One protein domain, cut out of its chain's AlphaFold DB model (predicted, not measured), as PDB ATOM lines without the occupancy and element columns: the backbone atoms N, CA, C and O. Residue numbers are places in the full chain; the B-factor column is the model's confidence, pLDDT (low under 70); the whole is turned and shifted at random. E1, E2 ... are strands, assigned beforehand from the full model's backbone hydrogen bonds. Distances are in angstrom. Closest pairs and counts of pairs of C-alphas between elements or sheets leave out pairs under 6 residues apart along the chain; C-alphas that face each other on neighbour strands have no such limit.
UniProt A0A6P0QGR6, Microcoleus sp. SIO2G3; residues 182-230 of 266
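AT A GLANCE: This is residues 182 to 230 of the 266 residues of a protein of Microcoleus sp. SIO2G3 (UniProt A0A6P0QGR6). The printed part is a single flat slab, one sheet of six strands laid side by side in chain order and joined back and forth by tight turns, with no named helix over either of its faces. The sheet is only gently twisted and hardly curled, and the last residues, 229 and 230, follow E6 at one edge. The printed part has 49 residues with six named strands, E1 to E6, in the order E1 - E2 - E3 - E4 - E5 - E6 across the sheet, all antiparallel; the class is all strand. It is compact, with a radius of gyration of the C-alphas of 11.1 A, and the C-alphas span 33 by 26 by 8 A.

HOW THE PARTS SIT: The sheet is a meander, each strand the antiparallel neighbour of the one before. Its inner strands include E3, residues 198 to 203, and E4, residues 207 to 212, a hairpin with 171 degrees between their directions; N 201 and O 209 are 2.8 A apart, within hydrogen-bond range. On the other side of E3 is E2, residues 190 to 195, at 178 degrees; these two form a hairpin, with N 193 and O 200 within hydrogen-bond range at 2.8 A. E1, residues 182 to 187, is an edge strand and forms a hairpin with E2 at 175 degrees, with N 185 and O 192 at 2.8 A. On the other side of E4 is E5, residues 215 to 220, at 178 degrees; in this hairpin N 210 and O 217 are 2.8 A apart. E6, residues 223 to 228, is the other edge strand and forms a hairpin with E5 at 176 degrees, with N 218 and O 225 at 2.7 A; the C-alphas of Ala 215 and Ala 228, which face each other, are 4.0 A apart. The edge strands E1 and E6 are apart.

IN THESE COORDINATES: E1 begins at C-alpha 182, at (-37.163, -37.696, -35.616), and is 16.5 A long from first to last C-alpha. E2 is 16.1 A long, E3 16.5 A, and E4 and E5 16.9 A each. E4 begins at C-alpha 207, at (-40.142, -50.240, -18.185). E6 is 17.1 A long and ends at C-alpha 228, at (-33.326, -33.218, -13.239).

THE WHOLE: The two C-alphas farthest apart are those of Ala 188 and Ala 230, at 34.1 A. From edge to edge the strands' lines turn by 20 degrees and the way across the sheet by 5 degrees; its C-alphas lie up to 3.2 A off their best plane. The five links between the strands are tight, and the printed part has no cut. The mean pLDDT of the printed part is 96.6, and no printed residue is under 70.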
ATOM      1  N   ILE A 182     -36.155 -37.071 -36.479       97.44
ATOM      2  CA  ILE A 182     -37.163 -37.696 -35.616       97.44
ATOM      3  C   ILE A 182     -37.382 -39.145 -36.049       97.44
ATOM      4  O   ILE A 182     -37.585 -39.403 -37.239       97.44
ATOM      5  N   THR A 183     -37.392 -40.077 -35.092       97.94
ATOM      6  CA  THR A 183     -37.630 -41.505 -35.358       97.94
ATOM      7  C   THR A 183     -38.672 -42.108 -34.421       97.94
ATOM      8  O   THR A 183     -38.756 -41.754 -33.246       97.94
ATOM      9  N   VAL A 184     -39.463 -43.039 -34.950       98.62
ATOM     10  CA  VAL A 184     -40.283 -43.984 -34.189       98.62
ATOM     11  C   VAL A 184     -39.782 -45.374 -34.534       98.62
ATOM     12  O   VAL A 184     -39.807 -45.742 -35.706       98.62
ATOM     13  N   LYS A 185     -39.339 -46.147 -33.546       98.44
ATOM     14  CA  LYS A 185     -38.743 -47.466 -33.763       98.44
ATOM     15  C   LYS A 185     -39.392 -48.519 -32.877       98.44
ATOM     16  O   LYS A 185     -39.486 -48.345 -31.669       98.44
ATOM     17  N   LEU A 186     -39.802 -49.622 -33.486       98.69
ATOM     18  CA  LEU A 186     -40.236 -50.848 -32.825       98.69
ATOM     19  C   LEU A 186     -39.199 -51.940 -33.095       98.69
ATOM     20  O   LEU A 186     -38.795 -52.145 -34.239       98.69
ATOM     21  N   THR A 187     -38.798 -52.651 -32.048       98.25
ATOM     22  CA  THR A 187     -37.936 -53.838 -32.103       98.25
ATOM     23  C   THR A 187     -38.598 -54.995 -31.350       98.25
ATOM     24  O   THR A 187     -39.681 -54.839 -30.783       98.25
ATOM     25  N   ALA A 188     -37.945 -56.157 -31.288       97.81
ATOM     26  CA  ALA A 188     -38.422 -57.289 -30.489       97.81
ATOM     27  C   ALA A 188     -38.539 -56.990 -28.976       97.81
ATOM     28  O   ALA A 188     -39.249 -57.703 -28.267       97.81
ATOM     29  N   SER A 189     -37.838 -55.970 -28.466       97.75
ATOM     30  CA  SER A 189     -37.761 -55.676 -27.028       97.75
ATOM     31  C   SER A 189     -38.008 -54.213 -26.650       97.75
ATOM     32  O   SER A 189     -38.028 -53.909 -25.454       97.75
ATOM     33  N   SER A 190     -38.221 -53.314 -27.618       97.81
ATOM     34  CA  SER A 190     -38.454 -51.893 -27.348       97.81
ATOM     35  C   SER A 190     -39.396 -51.196 -28.330       97.81
ATOM     36  O   SER A 190     -39.519 -51.583 -29.492       97.81
ATOM     37  N   ILE A 191     -40.038 -50.132 -27.843       98.50
ATOM     38  CA  ILE A 191     -40.736 -49.112 -28.634       98.50
ATOM     39  C   ILE A 191     -40.140 -47.760 -28.254       98.50
ATOM     40  O   ILE A 191     -40.126 -47.410 -27.077       98.50
ATOM     41  N   GLU A 192     -39.669 -46.986 -29.225       98.19
ATOM     42  CA  GLU A 192     -38.951 -45.733 -28.992       98.19
ATOM     43  C   GLU A 192     -39.489 -44.614 -29.891       98.19
ATOM     44  O   GLU A 192     -39.707 -44.820 -31.081       98.19
ATOM     45  N   LEU A 193     -39.678 -43.423 -29.319       98.44
ATOM     46  CA  LEU A 193     -39.876 -42.153 -30.017       98.44
ATOM     47  C   LEU A 193     -38.687 -41.253 -29.668       98.44
ATOM     48  O   LEU A 193     -38.536 -40.851 -28.513       98.44
ATOM     49  N   ASP A 194     -37.847 -40.949 -30.653       97.62
ATOM     50  CA  ASP A 194     -36.645 -40.132 -30.492       97.62
ATOM     51  C   ASP A 194     -36.802 -38.801 -31.236       97.62
ATOM     52  O   ASP A 194     -36.944 -38.761 -32.460       97.62
ATOM     53  N   CYS A 195     -36.767 -37.720 -30.465       96.88
ATOM     54  CA  CYS A 195     -36.745 -36.328 -30.890       96.88
ATOM     55  C   CYS A 195     -35.552 -35.628 -30.215       96.88
ATOM     56  O   CYS A 195     -35.736 -34.639 -29.498       96.88
ATOM     57  N   THR A 196     -34.351 -36.196 -30.368       93.44
ATOM     58  CA  THR A 196     -33.105 -35.786 -29.699       93.44
ATOM     59  C   THR A 196     -33.022 -34.267 -29.437       93.44
ATOM     60  O   THR A 196     -33.118 -33.479 -30.382       93.44
ATOM     61  N   PRO A 197     -32.808 -33.829 -28.177       94.25
ATOM     62  CA  PRO A 197     -32.462 -34.633 -26.994       94.25
ATOM     63  C   PRO A 197     -33.652 -35.277 -26.256       94.25
ATOM     64  O   PRO A 197     -33.430 -35.983 -25.272       94.25
ATOM     65  N   ALA A 198     -34.893 -35.043 -26.691       97.88
ATOM     66  CA  ALA A 198     -36.073 -35.618 -26.052       97.88
ATOM     67  C   ALA A 198     -36.337 -37.053 -26.542       97.88
ATOM     68  O   ALA A 198     -36.295 -37.314 -27.740       97.88
ATOM     69  N   LYS A 199     -36.653 -37.980 -25.635       97.62
ATOM     70  CA  LYS A 199     -36.921 -39.390 -25.954       97.62
ATOM     71  C   LYS A 199     -38.016 -39.972 -25.063       97.62
ATOM     72  O   LYS A 199     -38.057 -39.691 -23.868       97.62
ATOM     73  N   ILE A 200     -38.879 -40.810 -25.633       98.25
ATOM     74  CA  ILE A 200     -39.807 -41.683 -24.901       98.25
ATOM     75  C   ILE A 200     -39.509 -43.121 -25.319       98.25
ATOM     76  O   ILE A 200     -39.431 -43.405 -26.512       98.25
ATOM     77  N   ALA A 201     -39.333 -44.024 -24.360       97.88
ATOM     78  CA  ALA A 201     -39.017 -45.420 -24.626       97.88
ATOM     79  C   ALA A 201     -39.818 -46.358 -23.721       97.88
ATOM     80  O   ALA A 201     -39.985 -46.107 -22.530       97.88
ATOM     81  N   LEU A 202     -40.295 -47.459 -24.289       98.25
ATOM     82  CA  LEU A 202     -40.790 -48.620 -23.566       98.25
ATOM     83  C   LEU A 202     -39.823 -49.766 -23.845       98.25
ATOM     84  O   LEU A 202     -39.545 -50.053 -25.006       98.25
ATOM     85  N   GLY A 203     -39.327 -50.429 -22.805       96.88
ATOM     86  CA  GLY A 203     -38.475 -51.606 -22.940       96.88
ATOM     87  C   GLY A 203     -38.934 -52.736 -22.032       96.88
ATOM     88  O   GLY A 203     -39.387 -52.504 -20.910       96.88
ATOM     89  N   THR A 204     -38.797 -53.976 -22.501       94.50
ATOM     90  CA  THR A 204     -39.252 -55.173 -21.768       94.50
ATOM     91  C   THR A 204     -38.604 -55.330 -20.390       94.50
ATOM     92  O   THR A 204     -39.227 -55.880 -19.485       94.50
ATOM     93  N   SER A 205     -37.377 -54.830 -20.209       90.50
ATOM     94  CA  SER A 205     -36.640 -54.854 -18.937       90.50
ATOM     95  C   SER A 205     -36.483 -53.480 -18.273       90.50
ATOM     96  O   SER A 205     -36.278 -53.412 -17.061       90.50
ATOM     97  N   SER A 206     -36.575 -52.385 -19.033       91.00
ATOM     98  CA  SER A 206     -36.387 -51.021 -18.521       91.00
ATOM     99  C   SER A 206     -37.682 -50.358 -18.046       91.00
ATOM    100  O   SER A 206     -37.612 -49.433 -17.237       91.00
ATOM    101  N   GLY A 207     -38.849 -50.853 -18.474       96.25
ATOM    102  CA  GLY A 207     -40.142 -50.240 -18.185       96.25
ATOM    103  C   GLY A 207     -40.446 -49.086 -19.142       96.25
ATOM    104  O   GLY A 207     -40.207 -49.209 -20.341       96.25
ATOM    105  N   ILE A 208     -40.994 -47.986 -18.627       98.25
ATOM    106  CA  ILE A 208     -41.334 -46.776 -19.391       98.25
ATOM    107  C   ILE A 208     -40.372 -45.660 -18.991       98.25
ATOM    108  O   ILE A 208     -40.282 -45.321 -17.813       98.25
ATOM    109  N   GLU A 209     -39.685 -45.066 -19.958       97.62
ATOM    110  CA  GLU A 209     -38.715 -43.990 -19.764       97.62
ATOM    111  C   GLU A 209     -39.099 -42.767 -20.606       97.62
ATOM    112  O   GLU A 209     -39.472 -42.879 -21.773       97.62
ATOM    113  N   MET A 210     -38.994 -41.582 -20.015       98.00
ATOM    114  CA  MET A 210     -39.150 -40.291 -20.680       98.00
ATOM    115  C   MET A 210     -37.937 -39.438 -20.318       98.00
ATOM    116  O   MET A 210     -37.618 -39.291 -19.140       98.00
ATOM    117  N   GLY A 211     -37.245 -38.876 -21.300       96.75
ATOM    118  CA  GLY A 211     -36.013 -38.127 -21.083       96.75
ATOM    119  C   GLY A 211     -35.950 -36.868 -21.929       96.75
ATOM    120  O   GLY A 211     -36.394 -36.859 -23.070       96.75
ATOM    121  N   ASN A 212     -35.384 -35.811 -21.362       96.81
ATOM    122  CA  ASN A 212     -34.909 -34.628 -22.064       96.81
ATOM    123  C   ASN A 212     -33.763 -34.046 -21.231       96.81
ATOM    124  O   ASN A 212     -34.000 -33.283 -20.291       96.81
ATOM    125  N   ALA A 213     -32.535 -34.497 -21.501       92.88
ATOM    126  CA  ALA A 213     -31.396 -34.283 -20.612       92.88
ATOM    127  C   ALA A 213     -31.240 -32.799 -20.193       92.88
ATOM    128  O   ALA A 213     -31.302 -31.916 -21.049       92.88
ATOM    129  N   PRO A 214     -31.026 -32.506 -18.894       94.06
ATOM    130  CA  PRO A 214     -30.747 -33.448 -17.804       94.06
ATOM    131  C   PRO A 214     -31.993 -34.026 -17.106       94.06
ATOM    132  O   PRO A 214     -31.839 -34.714 -16.100       94.06
ATOM    133  N   ALA A 215     -33.208 -33.725 -17.575       97.50
ATOM    134  CA  ALA A 215     -34.445 -34.207 -16.966       97.50
ATOM    135  C   ALA A 215     -34.818 -35.622 -17.441       97.50
ATOM    136  O   ALA A 215     -34.651 -35.958 -18.616       97.50
ATOM    137  N   SER A 216     -35.365 -36.439 -16.541       96.94
ATOM    138  CA  SER A 216     -35.875 -37.777 -16.849       96.94
ATOM    139  C   SER A 216     -36.990 -38.226 -15.898       96.94
ATOM    140  O   SER A 216     -37.124 -37.736 -14.775       96.94
ATOM    141  N   ALA A 217     -37.798 -39.174 -16.365       97.94
ATOM    142  CA  ALA A 217     -38.789 -39.911 -15.595       97.94
ATOM    143  C   ALA A 217     -38.781 -41.385 -16.025       97.94
ATOM    144  O   ALA A 217     -38.655 -41.688 -17.211       97.94
ATOM    145  N   LYS A 218     -38.914 -42.301 -15.066       97.69
ATOM    146  CA  LYS A 218     -38.867 -43.746 -15.272       97.69
ATOM    147  C   LYS A 218     -39.902 -44.453 -14.407       97.69
ATOM    148  O   LYS A 218     -39.979 -44.208 -13.207       97.69
ATOM    149  N   PHE A 219     -40.645 -45.367 -15.015       97.81
ATOM    150  CA  PHE A 219     -41.548 -46.305 -14.356       97.81
ATOM    151  C   PHE A 219     -41.053 -47.715 -14.653       97.81
ATOM    152  O   PHE A 219     -41.070 -48.142 -15.805       97.81
ATOM    153  N   SER A 220     -40.609 -48.447 -13.641       96.75
ATOM    154  CA  SER A 220     -40.066 -49.797 -13.802       96.75
ATOM    155  C   SER A 220     -40.521 -50.714 -12.666       96.75
ATOM    156  O   SER A 220     -41.165 -50.291 -11.707       96.75
ATOM    157  N   ALA A 221     -40.135 -51.989 -12.740       94.94
ATOM    158  CA  ALA A 221     -40.359 -52.939 -11.652       94.94
ATOM    159  C   ALA A 221     -39.627 -52.558 -10.345       94.94
ATOM    160  O   ALA A 221     -40.021 -53.018  -9.276       94.94
ATOM    161  N   SER A 222     -38.576 -51.729 -10.410       94.50
ATOM    162  CA  SER A 222     -37.852 -51.253  -9.221       94.50
ATOM    163  C   SER A 222     -38.521 -50.054  -8.545       94.50
ATOM    164  O   SER A 222     -38.191 -49.745  -7.399       94.50
ATOM    165  N   GLY A 223     -39.458 -49.388  -9.225       96.81
ATOM    166  CA  GLY A 223     -40.168 -48.228  -8.705       96.81
ATOM    167  C   GLY A 223     -40.393 -47.137  -9.749       96.81
ATOM    168  O   GLY A 223     -40.323 -47.363 -10.957       96.81
ATOM    169  N   ILE A 224     -40.676 -45.940  -9.249       98.19
ATOM    170  CA  ILE A 224     -40.887 -44.724 -10.030       98.19
ATOM    171  C   ILE A 224     -39.780 -43.739  -9.668       98.19
ATOM    172  O   ILE A 224     -39.581 -43.429  -8.494       98.19
ATOM    173  N   GLU A 225     -39.070 -43.232 -10.667       97.25
ATOM    174  CA  GLU A 225     -38.007 -42.243 -10.494       97.25
ATOM    175  C   GLU A 225     -38.264 -41.043 -11.402       97.25
ATOM    176  O   GLU A 225     -38.618 -41.198 -12.566       97.25
ATOM    177  N   MET A 226     -38.086 -39.834 -10.884       97.75
ATOM    178  CA  MET A 226     -38.158 -38.588 -11.647       97.75
ATOM    179  C   MET A 226     -37.036 -37.672 -11.183       97.75
ATOM    180  O   MET A 226     -36.744 -37.619  -9.991       97.75
ATOM    181  N   GLY A 227     -36.409 -36.921 -12.080       96.31
ATOM    182  CA  GLY A 227     -35.361 -35.998 -11.668       96.31
ATOM    183  C   GLY A 227     -34.854 -35.091 -12.770       96.31
ATOM    184  O   GLY A 227     -35.146 -35.280 -13.947       96.31
ATOM    185  N   ALA A 228     -34.089 -34.087 -12.362       96.00
ATOM    186  CA  ALA A 228     -33.326 -33.218 -13.239       96.00
ATOM    187  C   ALA A 228     -32.045 -32.795 -12.514       96.00
ATOM    188  O   ALA A 228     -32.096 -32.104 -11.492       96.00
ATOM    189  N   ALA A 229     -30.891 -33.206 -13.046       91.94
ATOM    190  CA  ALA A 229     -29.587 -32.985 -12.419       91.94
ATOM    191  C   ALA A 229     -29.558 -33.450 -10.942       91.94
ATOM    192  O   ALA A 229     -29.689 -34.640 -10.674       91.94
ATOM    193  N   ALA A 230     -29.378 -32.532  -9.989       91.38
ATOM    194  CA  ALA A 230     -29.295 -32.834  -8.557       91.38
ATOM    195  C   ALA A 230     -30.654 -33.124  -7.893       91.38
ATOM    196  O   ALA A 230     -30.693 -33.723  -6.818       91.38
TER     197      ALA A 230